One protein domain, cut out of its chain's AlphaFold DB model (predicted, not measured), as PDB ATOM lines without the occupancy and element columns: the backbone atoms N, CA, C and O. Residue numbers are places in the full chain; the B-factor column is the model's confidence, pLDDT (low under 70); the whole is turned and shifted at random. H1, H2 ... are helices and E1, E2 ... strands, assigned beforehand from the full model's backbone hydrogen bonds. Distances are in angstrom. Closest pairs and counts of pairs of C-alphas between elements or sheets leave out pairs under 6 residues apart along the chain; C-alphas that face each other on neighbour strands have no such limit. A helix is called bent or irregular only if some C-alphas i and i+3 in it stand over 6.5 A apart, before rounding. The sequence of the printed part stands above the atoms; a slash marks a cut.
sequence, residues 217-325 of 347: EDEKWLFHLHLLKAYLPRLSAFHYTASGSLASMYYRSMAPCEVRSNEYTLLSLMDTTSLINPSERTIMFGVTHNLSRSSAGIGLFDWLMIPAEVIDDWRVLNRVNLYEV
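What this domain is: This is residues 217 to 325 of the 347 residues of an uncharacterized protein of Gibberella zeae (UniProt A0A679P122). What is this domain built on? One strongly twisted sheet of seven strands, curled like part of a barrel, has the kinked helix H1 running across one face, over E4 and E7, and the shorter helix H3 on the opposite face. H4 packs crosswise on H1 and makes one end of the domain with the short H5, residues 315 to 321 sticking out there, while the short H2 lies toward the other end in the stretch between E3 and H3. What are its make-up and size? The printed part has 109 residues with five named helices and seven named strands, in the chain order H1 E1 E2 E3 H2 H3 E4 E5 E6 E7 H4 H5, and its class is mixed, helices and strands. The sheet runs E5 E6 E3 E2 E1 E4 E7 and is mixed; the whole is compact, with a radius of gyration of the C-alphas of 13.9 A and spans of 38 by 28 by 28 A.

How they stand to each other: How do the first strands of the sheet pair? E1, residues 235 to 240, and E4, residues 283 to 287, are antiparallel at 150 degrees, with N 236 and O 286 within hydrogen-bond range at 2.8 A. E1, E2, residues 246 to 250, and E3, residues 255 to 259, form a meander, each strand the antiparallel neighbour of the one before, in two hairpins; N 237 and O 249 are 2.9 A apart, as are N 250 and O 255. The edge strand E7, residues 304 to 306, is antiparallel to E4 at 131 degrees, with N 287 and O 304 at 2.8 A. How does the sheet reach its other edge? E3 is staggered: it pairs with E2 over residues 255 to 257 and with E6, residues 297 to 300, over residues 257 to 259. E6 is parallel to E3 at 38 degrees, with N 300 and O 258 at 2.8 A, and forms a hairpin with the edge strand E5, residues 291 to 294, with N 299 and O 292 at 2.8 A. Which helices are on the sheet? H1, residues 217 to 234, has a height over the sheet of 8.2 A and runs across the strands, at 73 degrees to E4 on the local plane; its closest C-alpha pair with E4 is Arg 234 and Val 287, 5.8 A. H3, residues 272 to 279, is on the opposite face at a height of 8.7 A, only just over E1, on which 3 of its 8 C-alphas fall; the closest C-alphas of H3 and E4 are those of Ile 276 and Met 284, 6.2 A. H4, residues 308 to 318, only grazes the sheet with residues 308 to 311. How do the helices stand to each other? H1 touches H4 with residues 221 to 228 alone, about perpendicular at 74 degrees, closest at the C-alphas of Leu 225 and Val 310, 6.0 A. H5, residues 322 to 325, is near H1, while H2, residues 266 to 269, touches no helix and is not on the sheet. Every O i to N i+4 pair is within hydrogen-bond range in H4, 12 of 14 in H1 and 1 of 4 in H3, where 2 of 5 O i to N i+3 pairs are; H2 and H5 are too short for an O i to N i+4 pair.

Where its parts are: Where does the longest helix lie? H1 begins at C-alpha 217, (-42.398, 13.668, 31.193), measures 24.1 A and has a kink of 41 degrees near residue 228. Are any helices irregular? H1 is, with C-alphas 230 and 233 8.1 A apart, and H3 only just is, with C-alphas 275 and 278 6.51 A apart. How long are the other longer elements? E1 measures 17.3 A from C-alpha 235 at (-38.923, 34.978, 27.031), E4 13.6 A, E2 13.4 A, E3 13.2 A, H3 12.5 A and H4 15.5 A. The printed part ends with H5 at C-alpha 325, (-37.990, 39.554, 37.351).

The domain as a whole: How far does it reach? The two C-alphas farthest apart, those of Tyr 264 and Arg 319, are 41.9 A apart, and residues 315 to 321, of which 315 to 318 belong to H4, stand free. Is the printed part continuous? It has no cut, and no link is long: E3 to H2 is short, and the others are tight. Where is confidence low? The mean pLDDT of the printed part is 80.4, and residues 261 to 267 and 272 to 282 are under 70.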
ATOM      1  N   GLU A 217     -41.674  12.407  30.953       88.88
ATOM      2  CA  GLU A 217     -42.398  13.668  31.193       88.88
ATOM      3  C   GLU A 217     -41.772  14.499  32.325       88.88
ATOM      4  O   GLU A 217     -41.632  15.713  32.182       88.88
ATOM      5  N   ASP A 218     -41.294  13.849  33.390       90.88
ATOM      6  CA  ASP A 218     -40.600  14.522  34.496       90.88
ATOM      7  C   ASP A 218     -39.285  15.165  34.032       90.88
ATOM      8  O   ASP A 218     -38.975  16.305  34.384       90.88
ATOM      9  N   GLU A 219     -38.517  14.463  33.193       90.06
ATOM     10  CA  GLU A 219     -37.287  15.003  32.612       90.06
ATOM     11  C   GLU A 219     -37.577  16.161  31.659       90.06
ATOM     12  O   GLU A 219     -36.874  17.169  31.712       90.06
ATOM     13  N   LYS A 220     -38.621  16.066  30.820       90.56
ATOM     14  CA  LYS A 220     -39.050  17.174  29.952       90.56
ATOM     15  C   LYS A 220     -39.412  18.393  30.784       90.56
ATOM     16  O   LYS A 220     -38.922  19.486  30.505       90.56
ATOM     17  N   TRP A 221     -40.231  18.212  31.819       90.62
ATOM     18  CA  TRP A 221     -40.634  19.292  32.713       90.62
ATOM     19  C   TRP A 221     -39.417  19.958  33.362       90.62
ATOM     20  O   TRP A 221     -39.258  21.180  33.273       90.62
ATOM     21  N   LEU A 222     -38.505  19.165  33.933       90.81
ATOM     22  CA  LEU A 222     -37.295  19.677  34.577       90.81
ATOM     23  C   LEU A 222     -36.411  20.423  33.573       90.81
ATOM     24  O   LEU A 222     -35.875  21.496  33.864       90.81
ATOM     25  N   PHE A 223     -36.298  19.884  32.364       89.75
ATOM     26  CA  PHE A 223     -35.531  20.475  31.285       89.75
ATOM     27  C   PHE A 223     -36.104  21.838  30.857       89.75
ATOM     28  O   PHE A 223     -35.370  22.829  30.795       89.75
ATOM     29  N   HIS A 224     -37.419  21.934  30.640       91.06
ATOM     30  CA  HIS A 224     -38.085  23.206  30.347       91.06
ATOM     31  C   HIS A 224     -37.952  24.205  31.498       91.06
ATOM     32  O   HIS A 224     -37.733  25.391  31.247       91.06
ATOM     33  N   LEU A 225     -38.019  23.753  32.753       91.31
ATOM     34  CA  LEU A 225     -37.820  24.611  33.919       91.31
ATOM     35  C   LEU A 225     -36.403  25.203  33.950       91.31
ATOM     36  O   LEU A 225     -36.226  26.388  34.247       91.31
ATOM     37  N   HIS A 226     -35.381  24.401  33.645       90.25
ATOM     38  CA  HIS A 226     -34.003  24.885  33.557       90.25
ATOM     39  C   HIS A 226     -33.804  25.858  32.395       90.25
ATOM     40  O   HIS A 226     -33.171  26.899  32.586       90.25
ATOM     41  N   LEU A 227     -34.390  25.575  31.228       89.75
ATOM     42  CA  LEU A 227     -34.379  26.508  30.102       89.75
ATOM     43  C   LEU A 227     -35.052  27.830  30.447       89.75
ATOM     44  O   LEU A 227     -34.487  28.887  30.170       89.75
ATOM     45  N   LEU A 228     -36.223  27.777  31.082       91.44
ATOM     46  CA  LEU A 228     -36.928  28.963  31.540       91.44
ATOM     47  C   LEU A 228     -36.027  29.795  32.450       91.44
ATOM     48  O   LEU A 228     -35.873  30.984  32.214       91.44
ATOM     49  N   LYS A 229     -35.377  29.182  33.446       89.12
ATOM     50  CA  LYS A 229     -34.465  29.894  34.356       89.12
ATOM     51  C   LYS A 229     -33.279  30.524  33.622       89.12
ATOM     52  O   LYS A 229     -32.950  31.678  33.882       89.12
ATOM     53  N   ALA A 230     -32.648  29.787  32.708       87.94
ATOM     54  CA  ALA A 230     -31.467  30.250  31.981       87.94
ATOM     55  C   ALA A 230     -31.784  31.370  30.976       87.94
ATOM     56  O   ALA A 230     -30.971  32.271  30.766       87.94
ATOM     57  N   TYR A 231     -32.970  31.329  30.369       88.62
ATOM     58  CA  TYR A 231     -33.351  32.217  29.274       88.62
ATOM     59  C   TYR A 231     -34.566  33.090  29.575       88.62
ATOM     60  O   TYR A 231     -35.120  33.700  28.661       88.62
ATOM     61  N   LEU A 232     -34.929  33.237  30.849       88.94
ATOM     62  CA  LEU A 232     -36.003  34.115  31.307       88.94
ATOM     63  C   LEU A 232     -35.916  35.532  30.701       88.94
ATOM     64  O   LEU A 232     -36.942  36.047  30.252       88.94
ATOM     65  N   PRO A 233     -34.720  36.155  30.563       87.25
ATOM     66  CA  PRO A 233     -34.601  37.472  29.939       87.25
ATOM     67  C   PRO A 233     -34.968  37.535  28.455       87.25
ATOM     68  O   PRO A 233     -35.100  38.640  27.930       87.25
ATOM     69  N   ARG A 234     -35.068  36.380  27.786       89.00
ATOM     70  CA  ARG A 234     -35.378  36.218  26.359       89.00
ATOM     71  C   ARG A 234     -36.742  35.569  26.115       89.00
ATOM     72  O   ARG A 234     -36.996  35.069  25.020       89.00
ATOM     73  N   LEU A 235     -37.593  35.547  27.135       91.62
ATOM     74  CA  LEU A 235     -38.923  34.978  27.031       91.62
ATOM     75  C   LEU A 235     -39.813  35.836  26.119       91.62
ATOM     76  O   LEU A 235     -39.819  37.066  26.198       91.62
ATOM     77  N   SER A 236     -40.594  35.162  25.288       90.44
ATOM     78  CA  SER A 236     -41.650  35.724  24.453       90.44
ATOM     79  C   SER A 236     -42.963  35.013  24.761       90.44
ATOM     80  O   SER A 236     -42.968  33.826  25.092       90.44
ATOM     81  N   ALA A 237     -44.070  35.737  24.643       89.44
ATOM     82  CA  ALA A 237     -45.412  35.185  24.745       89.44
ATOM     83  C   ALA A 237     -46.155  35.345  23.422       89.44
ATOM     84  O   ALA A 237     -46.032  36.369  22.749       89.44
ATOM     85  N   PHE A 238     -46.938  34.333  23.082       84.75
ATOM     86  CA  PHE A 238     -47.714  34.212  21.857       84.75
ATOM     87  C   PHE A 238     -49.164  33.948  22.249       84.75
ATOM     88  O   PHE A 238     -49.416  33.096  23.094       84.75
ATOM     89  N   HIS A 239     -50.116  34.670  21.672       83.50
ATOM     90  CA  HIS A 239     -51.538  34.467  21.929       83.50
ATOM     91  C   HIS A 239     -52.353  34.726  20.669       83.50
ATOM     92  O   HIS A 239     -51.966  35.539  19.830       83.50
ATOM     93  N   TYR A 240     -53.499  34.062  20.540       74.81
ATOM     94  CA  TYR A 240     -54.448  34.402  19.486       74.81
ATOM     95  C   TYR A 240     -55.302  35.590  19.906       74.81
ATOM     96  O   TYR A 240     -55.863  35.633  21.001       74.81
ATOM     97  N   THR A 241     -55.407  36.563  19.012       75.06
ATOM     98  CA  THR A 241     -56.369  37.652  19.139       75.06
ATOM     99  C   THR A 241     -57.786  37.139  18.872       75.06
ATOM    100  O   THR A 241     -57.985  36.070  18.294       75.06
ATOM    101  N   ALA A 242     -58.798  37.942  19.216       72.75
ATOM    102  CA  ALA A 242     -60.193  37.636  18.886       72.75
ATOM    103  C   ALA A 242     -60.444  37.477  17.371       72.75
ATOM    104  O   ALA A 242     -61.403  36.822  16.976       72.75
ATOM    105  N   SER A 243     -59.577  38.041  16.518       73.62
ATOM    106  CA  SER A 243     -59.623  37.858  15.062       73.62
ATOM    107  C   SER A 243     -58.921  36.583  14.574       73.62
ATOM    108  O   SER A 243     -58.804  36.386  13.369       73.62
ATOM    109  N   GLY A 244     -58.414  35.738  15.478       70.00
ATOM    110  CA  GLY A 244     -57.682  34.515  15.137       70.00
ATOM    111  C   GLY A 244     -56.260  34.756  14.625       70.00
ATOM    112  O   GLY A 244     -55.616  33.823  14.154       70.00
ATOM    113  N   SER A 245     -55.742  35.986  14.716       73.62
ATOM    114  CA  SER A 245     -54.353  36.285  14.354       73.62
ATOM    115  C   SER A 245     -53.422  36.018  15.534       73.62
ATOM    116  O   SER A 245     -53.769  36.307  16.679       73.62
ATOM    117  N   LEU A 246     -52.237  35.468  15.261       76.12
ATOM    118  CA  LEU A 246     -51.216  35.259  16.281       76.12
ATOM    119  C   LEU A 246     -50.560  36.602  16.616       76.12
ATOM    120  O   LEU A 246     -49.873  37.192  15.785       76.12
ATOM    121  N   ALA A 247     -50.774  37.082  17.833       81.62
ATOM    122  CA  ALA A 247     -50.066  38.218  18.389       81.62
ATOM    123  C   ALA A 247     -48.935  37.720  19.287       81.62
ATOM    124  O   ALA A 247     -49.114  36.822  20.113       81.62
ATOM    125  N   SER A 248     -47.765  38.335  19.155       85.75
ATOM    126  CA  SER A 248     -46.604  37.979  19.959       85.75
ATOM    127  C   SER A 248     -45.910  39.181  20.563       85.75
ATOM    128  O   SER A 248     -45.839  40.261  19.974       85.75
ATOM    129  N   MET A 249     -45.426  38.984  21.783       87.81
ATOM    130  CA  MET A 249     -44.837  40.024  22.605       87.81
ATOM    131  C   MET A 249     -43.555  39.525  23.255       87.81
ATOM    132  O   MET A 249     -43.512  38.458  23.870       87.81
ATOM    133  N   TYR A 250     -42.507  40.335  23.158       85.12
ATOM    134  CA  TYR A 250     -41.263  40.090  23.867       85.12
ATOM    135  C   TYR A 250     -41.398  40.546  25.321       85.12
ATOM    136  O   TYR A 250     -41.519  41.742  25.594       85.12
ATOM    137  N   TYR A 251     -41.356  39.603  26.264       85.06
ATOM    138  CA  TYR A 251     -41.785  39.832  27.650       85.06
ATOM    139  C   TYR A 251     -40.933  40.878  28.380       85.06
ATOM    140  O   TYR A 251     -41.413  41.583  29.262       85.06
ATOM    141  N   ARG A 252     -39.659  41.027  27.996       83.44
ATOM    142  CA  ARG A 252     -38.748  41.994  28.626       83.44
ATOM    143  C   ARG A 252     -39.077  43.450  28.308       83.44
ATOM    144  O   ARG A 252     -38.912  44.305  29.173       83.44
ATOM    145  N   SER A 253     -39.470  43.747  27.072       81.62
ATOM    146  CA  SER A 253     -39.727  45.124  26.625       81.62
ATOM    147  C   SER A 253     -41.197  45.404  26.348       81.62
ATOM    148  O   SER A 253     -41.523  46.530  25.993       81.62
ATOM    149  N   MET A 254     -42.058  44.386  26.445       85.50
ATOM    150  CA  MET A 254     -43.455  44.425  26.004       85.50
ATOM    151  C   MET A 254     -43.613  44.876  24.543       85.50
ATOM    152  O   MET A 254     -44.668  45.349  24.131       85.50
ATOM    153  N   ALA A 255     -42.549  44.737  23.743       84.94
ATOM    154  CA  ALA A 255     -42.568  45.137  22.345       84.94
ATOM    155  C   ALA A 255     -43.215  44.034  21.502       84.94
ATOM    156  O   ALA A 255     -42.985  42.850  21.788       84.94
ATOM    157  N   PRO A 256     -43.964  44.399  20.448       86.50
ATOM    158  CA  PRO A 256     -44.453  43.424  19.492       86.50
ATOM    159  C   PRO A 256     -43.266  42.705  18.846       86.50
ATOM    160  O   PRO A 256     -42.253  43.317  18.476       86.50
ATOM    161  N   CYS A 257     -43.391  41.391  18.740       86.44
ATOM    162  CA  CYS A 257     -42.447  40.553  18.025       86.44
ATOM    163  C   CYS A 257     -43.171  39.699  16.993       86.44
ATOM    164  O   CYS A 257     -44.390  39.557  17.045       86.44
ATOM    165  N   GLU A 258     -42.416  39.151  16.054       83.44
ATOM    166  CA  GLU A 258     -42.920  38.312  14.974       83.44
ATOM    167  C   GLU A 258     -42.016  37.088  14.833       83.44
ATOM    168  O   GLU A 258     -40.788  37.220  14.774       83.44
ATOM    169  N   VAL A 259     -42.616  35.896  14.774       75.62
ATOM    170  CA  VAL A 259     -41.895  34.681  14.374       75.62
ATOM    171  C   VAL A 259     -41.696  34.750  12.872       75.62
ATOM    172  O   VAL A 259     -42.644  34.609  12.104       75.62
ATOM    173  N   ARG A 260     -40.460  34.985  12.443       71.62
ATOM    174  CA  ARG A 260     -40.138  35.069  11.023       71.62
ATOM    175  C   ARG A 260     -39.872  33.674  10.492       71.62
ATOM    176  O   ARG A 260     -38.765  33.163  10.636       71.62
ATOM    177  N   SER A 261     -40.874  33.073   9.857       62.81
ATOM    178  CA  SER A 261     -40.645  31.930   8.979       62.81
ATOM    179  C   SER A 261     -40.078  32.447   7.664       62.81
ATOM    180  O   SER A 261     -40.796  33.056   6.873       62.81
ATOM    181  N   ASN A 262     -38.799  32.207   7.395       57.06
ATOM    182  CA  ASN A 262     -38.369  32.253   6.001       57.06
ATOM    183  C   ASN A 262     -38.931  30.984   5.336       57.06
ATOM    184  O   ASN A 262     -38.931  29.927   5.967       57.06
ATOM    185  N   GLU A 263     -39.392  31.058   4.089       50.28
ATOM    186  CA  GLU A 263     -40.040  29.938   3.368       50.28
ATOM    187  C   GLU A 263     -39.181  28.654   3.305       50.28
ATOM    188  O   GLU A 263     -39.694  27.564   3.083       50.28
ATOM    189  N   TYR A 264     -37.885  28.767   3.606       50.47
ATOM    190  CA  TYR A 264     -36.902  27.682   3.643       50.47
ATOM    191  C   TYR A 264     -36.464  27.268   5.061       50.47
ATOM    192  O   TYR A 264     -35.408  26.662   5.225       50.47
ATOM    193  N   THR A 265     -37.210  27.636   6.108       63.03
ATOM    194  CA  THR A 265     -36.834  27.335   7.503       63.03
ATOM    195  C   THR A 265     -37.652  26.197   8.092       63.03
ATOM    196  O   THR A 265     -38.846  26.090   7.845       63.03
ATOM    197  N   LEU A 266     -37.027  25.407   8.975       69.56
ATOM    198  CA  LEU A 266     -37.656  24.352   9.794       69.56
ATOM    199  C   LEU A 266     -38.894  24.832  10.582       69.56
ATOM    200  O   LEU A 266     -39.676  24.019  11.068       69.56
ATOM    201  N   LEU A 267     -39.078  26.151  10.700       68.50
ATOM    202  CA  LEU A 267     -40.269  26.789  11.249       68.50
ATOM    203  C   LEU A 267     -41.547  26.461  10.477       68.50
ATOM    204  O   LEU A 267     -42.588  26.330  11.109       68.50
ATOM    205  N   SER A 268     -41.478  26.311   9.149       70.38
ATOM    206  CA  SER A 268     -42.654  26.002   8.325       70.38
ATOM    207  C   SER A 268     -43.209  24.600   8.585       70.38
ATOM    208  O   SER A 268     -44.389  24.358   8.357       70.38
ATOM    209  N   LEU A 269     -42.383  23.689   9.114       74.50
ATOM    210  CA  LEU A 269     -42.799  22.338   9.500       74.50
ATOM    211  C   LEU A 269     -43.536  22.295  10.843       74.50
ATOM    212  O   LEU A 269     -44.083  21.255  11.213       74.50
ATOM    213  N   MET A 270     -43.505  23.385  11.613       74.31
ATOM    214  CA  MET A 270     -44.144  23.425  12.917       74.31
ATOM    215  C   MET A 270     -45.551  23.975  12.816       74.31
ATOM    216  O   MET A 270     -45.771  25.132  12.463       74.31
ATOM    217  N   ASP A 271     -46.502  23.151  13.236       72.31
ATOM    218  CA  ASP A 271     -47.875  23.578  13.432       72.31
ATOM    219  C   ASP A 271     -47.997  24.359  14.747       72.31
ATOM    220  O   ASP A 271     -48.388  23.835  15.792       72.31
ATOM    221  N   THR A 272     -47.627  25.639  14.695       69.00
ATOM    222  CA  THR A 272     -47.743  26.563  15.830       69.00
ATOM    223  C   THR A 272     -49.183  26.684  16.328       69.00
ATOM    224  O   THR A 272     -49.392  26.895  17.521       69.00
ATOM    225  N   THR A 273     -50.171  26.465  15.454       67.25
ATOM    226  CA  THR A 273     -51.598  26.487  15.803       67.25
ATOM    227  C   THR A 273     -51.962  25.291  16.675       67.25
ATOM    228  O   THR A 273     -52.541  25.457  17.751       67.25
ATOM    229  N   SER A 274     -51.551  24.088  16.272       66.62
ATOM    230  CA  SER A 274     -51.760  22.860  17.048       66.62
ATOM    231  C   SER A 274     -50.906  22.763  18.308       66.62
ATOM    232  O   SER A 274     -51.134  21.861  19.103       66.62
ATOM    233  N   LEU A 275     -49.942  23.656  18.533       65.06
ATOM    234  CA  LEU A 275     -49.241  23.756  19.821       65.06
ATOM    235  C   LEU A 275     -50.001  24.617  20.836       65.06
ATOM    236  O   LEU A 275     -49.808  24.459  22.037       65.06
ATOM    237  N   ILE A 276     -50.882  25.502  20.367       63.22
ATOM    238  CA  ILE A 276     -51.700  26.374  21.219       63.22
ATOM    239  C   ILE A 276     -53.021  25.674  21.575       63.22
ATOM    240  O   ILE A 276     -53.434  25.653  22.733       63.22
ATOM    241  N   ASN A 277     -53.642  25.026  20.588       55.91
ATOM    242  CA  ASN A 277     -54.971  24.413  20.687       55.91
ATOM    243  C   ASN A 277     -55.157  23.293  21.748       55.91
ATOM    244  O   ASN A 277     -56.238  23.218  22.326       55.91
ATOM    245  N   PRO A 278     -54.169  22.424  22.060       50.28
ATOM    246  CA  PRO A 278     -54.370  21.294  22.975       50.28
ATOM    247  C   PRO A 278     -54.538  21.691  24.442       50.28
ATOM    248  O   PRO A 278     -54.899  20.847  25.255       50.28
ATOM    249  N   SER A 279     -54.214  22.934  24.802       50.28
ATOM    250  CA  SER A 279     -54.021  23.318  26.201       50.28
ATOM    251  C   SER A 279     -55.205  24.051  26.835       50.28
ATOM    252  O   SER A 279     -55.115  24.396  28.006       50.28
ATOM    253  N   GLU A 280     -56.277  24.356  26.087       58.16
ATOM    254  CA  GLU A 280     -57.344  25.315  26.475       58.16
ATOM    255  C   GLU A 280     -56.821  26.718  26.867       58.16
ATOM    256  O   GLU A 280     -57.591  27.626  27.191       58.16
ATOM    257  N   ARG A 281     -55.502  26.930  26.822       63.81
ATOM    258  CA  ARG A 281     -54.834  28.156  27.233       63.81
ATOM    259  C   ARG A 281     -54.691  29.076  26.035       63.81
ATOM    260  O   ARG A 281     -54.352  28.677  24.926       63.81
ATOM    261  N   THR A 282     -54.908  30.358  26.290       69.94
ATOM    262  CA  THR A 282     -54.831  31.418  25.282       69.94
ATOM    263  C   THR A 282     -53.403  31.883  25.002       69.94
ATOM    264  O   THR A 282     -53.206  32.671  24.080       69.94
ATOM    265  N   ILE A 283     -52.413  31.423  25.782       81.06
ATOM    266  CA  ILE A 283     -51.031  31.914  25.739       81.06
ATOM    267  C   ILE A 283     -50.042  30.745  25.672       81.06
ATOM    268  O   ILE A 283     -50.028  29.883  26.547       81.06
ATOM    269  N   MET A 284     -49.160  30.780  24.674       84.69
ATOM    270  CA  MET A 284     -47.953  29.960  24.571       84.69
ATOM    271  C   MET A 284     -46.732  30.810  24.925       84.69
ATOM    272  O   MET A 284     -46.669  31.998  24.603       84.69
ATOM    273  N   PHE A 285     -45.736  30.201  25.560       89.19
ATOM    274  CA  PHE A 285     -44.456  30.840  25.822       89.19
ATOM    275  C   PHE A 285     -43.360  30.206  24.981       89.19
ATOM    276  O   PHE A 285     -43.375  29.010  24.691       89.19
ATOM    277  N   GLY A 286     -42.376  31.017  24.613       89.62
ATOM    278  CA  GLY A 286     -41.206  30.528  23.913       89.62
ATOM    279  C   GLY A 286     -39.960  31.332  24.227       89.62
ATOM    280  O   GLY A 286     -40.013  32.512  24.565       89.62
ATOM    281  N   VAL A 287     -38.821  30.669  24.109       90.00
ATOM    282  CA  VAL A 287     -37.493  31.259  24.209       90.00
ATOM    283  C   VAL A 287     -36.892  31.321  22.819       90.00
ATOM    284  O   VAL A 287     -37.045  30.405  22.016       90.00
ATOM    285  N   THR A 288     -36.168  32.399  22.553       85.00
ATOM    286  CA  THR A 288     -35.458  32.607  21.296       85.00
ATOM    287  C   THR A 288     -33.984  32.904  21.538       85.00
ATOM    288  O   THR A 288     -33.600  33.670  22.432       85.00
ATOM    289  N   HIS A 289     -33.127  32.290  20.727       76.56
ATOM    290  CA  HIS A 289     -31.684  32.509  20.796       76.56
ATOM    291  C   HIS A 289     -31.204  33.599  19.840       76.56
ATOM    292  O   HIS A 289     -30.147  34.190  20.080       76.56
ATOM    293  N   ASN A 290     -32.004  33.907  18.819       81.19
ATOM    294  CA  ASN A 290     -31.648  34.809  17.740       81.19
ATOM    295  C   ASN A 290     -32.730  35.881  17.567       81.19
ATOM    296  O   ASN A 290     -33.803  35.632  17.015       81.19
ATOM    297  N   LEU A 291     -32.417  37.073  18.076       81.56
ATOM    298  CA  LEU A 291     -33.256  38.260  17.994       81.56
ATOM    299  C   LEU A 291     -32.685  39.197  16.934       81.56
ATOM    300  O   LEU A 291     -31.526  39.604  17.035       81.56
ATOM    301  N   SER A 292     -33.511  39.619  15.978       84.00
ATOM    302  CA  SER A 292     -33.213  40.811  15.175       84.00
ATOM    303  C   SER A 292     -34.126  41.956  15.555       84.00
ATOM    304  O   SER A 292     -35.305  41.773  15.847       84.00
ATOM    305  N   ARG A 293     -33.581  43.167  15.504       81.81
ATOM    306  CA  ARG A 293     -34.374  44.385  15.577       81.81
ATOM    307  C   ARG A 293     -34.550  44.936  14.171       81.81
ATOM    308  O   ARG A 293     -33.581  45.063  13.428       81.81
ATOM    309  N   SER A 294     -35.780  45.281  13.829       78.56
ATOM    310  CA  SER A 294     -36.127  45.993  12.602       78.56
ATOM    311  C   SER A 294     -36.980  47.216  12.934       78.56
ATOM    312  O   SER A 294     -37.428  47.374  14.071       78.56
ATOM    313  N   SER A 295     -37.220  48.078  11.947       75.75
ATOM    314  CA  SER A 295     -38.151  49.207  12.084       75.75
ATOM    315  C   SER A 295     -39.582  48.760  12.408       75.75
ATOM    316  O   SER A 295     -40.310  49.501  13.055       75.75
ATOM    317  N   ALA A 296     -39.962  47.543  12.006       74.75
ATOM    318  CA  ALA A 296     -41.284  46.964  12.237       74.75
ATOM    319  C   ALA A 296     -41.433  46.262  13.603       74.75
ATOM    320  O   ALA A 296     -42.540  45.894  13.978       74.75
ATOM    321  N   GLY A 297     -40.340  46.068  14.354       81.44
ATOM    322  CA  GLY A 297     -40.358  45.364  15.640       81.44
ATOM    323  C   GLY A 297     -39.229  44.348  15.792       81.44
ATOM    324  O   GLY A 297     -38.176  44.457  15.149       81.44
ATOM    325  N   ILE A 298     -39.440  43.370  16.676       84.12
ATOM    326  CA  ILE A 298     -38.457  42.330  17.006       84.12
ATOM    327  C   ILE A 298     -38.761  41.054  16.206       84.12
ATOM    328  O   ILE A 298     -39.823  40.461  16.364       84.12
ATOM    329  N   GLY A 299     -37.823  40.615  15.370       83.00
ATOM    330  CA  GLY A 299     -37.919  39.354  14.632       83.00
ATOM    331  C   GLY A 299     -37.303  38.195  15.413       83.00
ATOM    332  O   GLY A 299     -36.170  38.314  15.891       83.00
ATOM    333  N   LEU A 300     -38.039  37.086  15.510       81.44
ATOM    334  CA  LEU A 300     -37.621  35.832  16.137       81.44
ATOM    335  C   LEU A 300     -37.339  34.793  15.042       81.44
ATOM    336  O   LEU A 300     -38.241  34.500  14.258       81.44
ATOM    337  N   PHE A 301     -36.122  34.243  14.977       76.25
ATOM    338  CA  PHE A 301     -35.749  33.260  13.935       76.25
ATOM    339  C   PHE A 301     -35.693  31.823  14.437       76.25
ATOM    340  O   PHE A 301     -36.051  30.894  13.725       76.25
ATOM    341  N   ASP A 302     -35.253  31.642  15.674       78.50
ATOM    342  CA  ASP A 302     -35.168  30.337  16.306       78.50
ATOM    343  C   ASP A 302     -36.007  30.382  17.561       78.50
ATOM    344  O   ASP A 302     -35.908  31.348  18.331       78.50
ATOM    345  N   TRP A 303     -36.831  29.361  17.768       82.06
ATOM    346  CA  TRP A 303     -37.669  29.315  18.949       82.06
ATOM    347  C   TRP A 303     -37.764  27.918  19.547       82.06
ATOM    348  O   TRP A 303     -37.675  26.891  18.868       82.06
ATOM    349  N   LEU A 304     -37.944  27.933  20.858       88.19
ATOM    350  CA  LEU A 304     -38.144  26.799  21.738       88.19
ATOM    351  C   LEU A 304     -39.396  27.068  22.556       88.19
ATOM    352  O   LEU A 304     -39.476  28.107  23.206       88.19
ATOM    353  N   MET A 305     -40.351  26.149  22.561       89.00
ATOM    354  CA  MET A 305     -41.533  26.250  23.406       89.00
ATOM    355  C   MET A 305     -41.150  26.077  24.873       89.00
ATOM    356  O   MET A 305     -40.358  25.202  25.236       89.00
ATOM    357  N   ILE A 306     -41.767  26.893  25.719       91.12
ATOM    358  CA  ILE A 306     -41.844  26.670  27.156       91.12
ATOM    359  C   ILE A 306     -43.319  26.398  27.470       91.12
ATOM    360  O   ILE A 306     -44.142  27.296  27.270       91.12
ATOM    361  N   PRO A 307     -43.672  25.183  27.927       88.31
ATOM    362  CA  PRO A 307     -45.039  24.873  28.323       88.31
ATOM    363  C   PRO A 307     -45.540  25.859  29.378       88.31
ATOM    364  O   PRO A 307     -44.790  26.290  30.260       88.31
ATOM    365  N   ALA A 308     -46.810  26.238  29.290       87.19
ATOM    366  CA  ALA A 308     -47.376  27.235  30.188       87.19
ATOM    367  C   ALA A 308     -47.464  26.711  31.635       87.19
ATOM    368  O   ALA A 308     -47.349  27.486  32.580       87.19
ATOM    369  N   GLU A 309     -47.583  25.397  31.815       88.12
ATOM    370  CA  GLU A 309     -47.562  24.707  33.107       88.12
ATOM    371  C   GLU A 309     -46.231  24.948  33.829       88.12
ATOM    372  O   GLU A 309     -46.204  25.268  35.012       88.12
ATOM    373  N   VAL A 310     -45.119  24.915  33.088       91.19
ATOM    374  CA  VAL A 310     -43.777  25.186  33.629       91.19
ATOM    375  C   VAL A 310     -43.656  26.637  34.103       91.19
ATOM    376  O   VAL A 310     -43.001  26.913  35.111       91.19
ATOM    377  N   ILE A 311     -44.291  27.579  33.394       90.50
ATOM    378  CA  ILE A 311     -44.338  28.992  33.796       90.50
ATOM    379  C   ILE A 311     -45.143  29.148  35.089       90.50
ATOM    380  O   ILE A 311     -44.695  29.844  36.003       90.50
ATOM    381  N   ASP A 312     -46.307  28.509  35.178       89.75
ATOM    382  CA  ASP A 312     -47.173  28.577  36.355       89.75
ATOM    383  C   ASP A 312     -46.493  27.983  37.588       89.75
ATOM    384  O   ASP A 312     -46.416  28.649  38.624       89.75
ATOM    385  N   ASP A 313     -45.910  26.790  37.459       90.69
ATOM    386  CA  ASP A 313     -45.168  26.131  38.534       90.69
ATOM    387  C   ASP A 313     -44.014  27.007  39.018       90.69
ATOM    388  O   ASP A 313     -43.833  27.222  40.220       90.69
ATOM    389  N   TRP A 314     -43.252  27.590  38.088       91.88
ATOM    390  CA  TRP A 314     -42.175  28.510  38.435       91.88
ATOM    391  C   TRP A 314     -42.700  29.735  39.199       91.88
ATOM    392  O   TRP A 314     -42.092  30.140  40.194       91.88
ATOM    393  N   ARG A 315     -43.834  30.319  38.793       89.56
ATOM    394  CA  ARG A 315     -44.435  31.476  39.483       89.56
ATOM    395  C   ARG A 315     -44.882  31.121  40.897       89.56
ATOM    396  O   ARG A 315     -44.609  31.887  41.821       89.56
ATOM    397  N   VAL A 316     -45.524  29.966  41.075       89.19
ATOM    398  CA  VAL A 316     -45.967  29.476  42.388       89.19
ATOM    399  C   VAL A 316     -44.769  29.233  43.307       89.19
ATOM    400  O   VAL A 316     -44.773  29.687  44.453       89.19
ATOM    401  N   LEU A 317     -43.722  28.582  42.794       88.19
ATOM    402  CA  LEU A 317     -42.513  28.266  43.558       88.19
ATOM    403  C   LEU A 317     -41.757  29.518  44.013       88.19
ATOM    404  O   LEU A 317     -41.280  29.563  45.145       88.19
ATOM    405  N   ASN A 318     -41.644  30.533  43.153       87.12
ATOM    406  CA  ASN A 318     -40.829  31.715  43.446       87.12
ATOM    407  C   ASN A 318     -41.628  32.872  44.067       87.12
ATOM    408  O   ASN A 318     -41.026  33.773  44.642       87.12
ATOM    409  N   ARG A 319     -42.967  32.855  43.983       87.62
ATOM    410  CA  ARG A 319     -43.861  33.926  44.469       87.62
ATOM    411  C   ARG A 319     -43.530  35.314  43.900       87.62
ATOM    412  O   ARG A 319     -43.705  36.320  44.579       87.62
ATOM    413  N   VAL A 320     -43.064  35.368  42.654       83.38
ATOM    414  CA  VAL A 320     -42.745  36.616  41.941       83.38
ATOM    415  C   VAL A 320     -43.516  36.715  40.637       83.38
ATOM    416  O   VAL A 320     -43.797  35.710  39.974       83.38
ATOM    417  N   ASN A 321     -43.825  37.947  40.237       83.00
ATOM    418  CA  ASN A 321     -44.347  38.206  38.908       83.00
ATOM    419  C   ASN A 321     -43.219  38.057  37.877       83.00
ATOM    420  O   ASN A 321     -42.145  38.642  38.016       83.00
ATOM    421  N   LEU A 322     -43.487  37.300  36.810       83.25
ATOM    422  CA  LEU A 322     -42.566  37.088  35.695       83.25
ATOM    423  C   LEU A 322     -42.019  38.422  35.160       83.25
ATOM    424  O   LEU A 322     -40.815  38.569  34.965       83.25
ATOM    425  N   TYR A 323     -42.885  39.424  34.996       79.56
ATOM    426  CA  TYR A 323     -42.485  40.737  34.504       79.56
ATOM    427  C   TYR A 323     -41.521  41.456  35.450       79.56
ATOM    428  O   TYR A 323     -40.551  42.045  34.987       79.56
ATOM    429  N   GLU A 324     -41.732  41.383  36.764       79.81
ATOM    430  CA  GLU A 324     -40.868  42.050  37.748       79.81
ATOM    431  C   GLU A 324     -39.443  41.498  37.741       79.81
ATOM    432  O   GLU A 324     -38.485  42.241  37.963       79.81
ATOM    433  N   VAL A 325     -39.299  40.206  37.450       82.50
ATOM    434  CA  VAL A 325     -37.990  39.554  37.351       82.50
ATOM    435  C   VAL A 325     -37.273  39.933  36.058       82.50
ATOM    436  O   VAL A 325     -36.052  40.076  36.050       82.50
TER     437      VAL A 325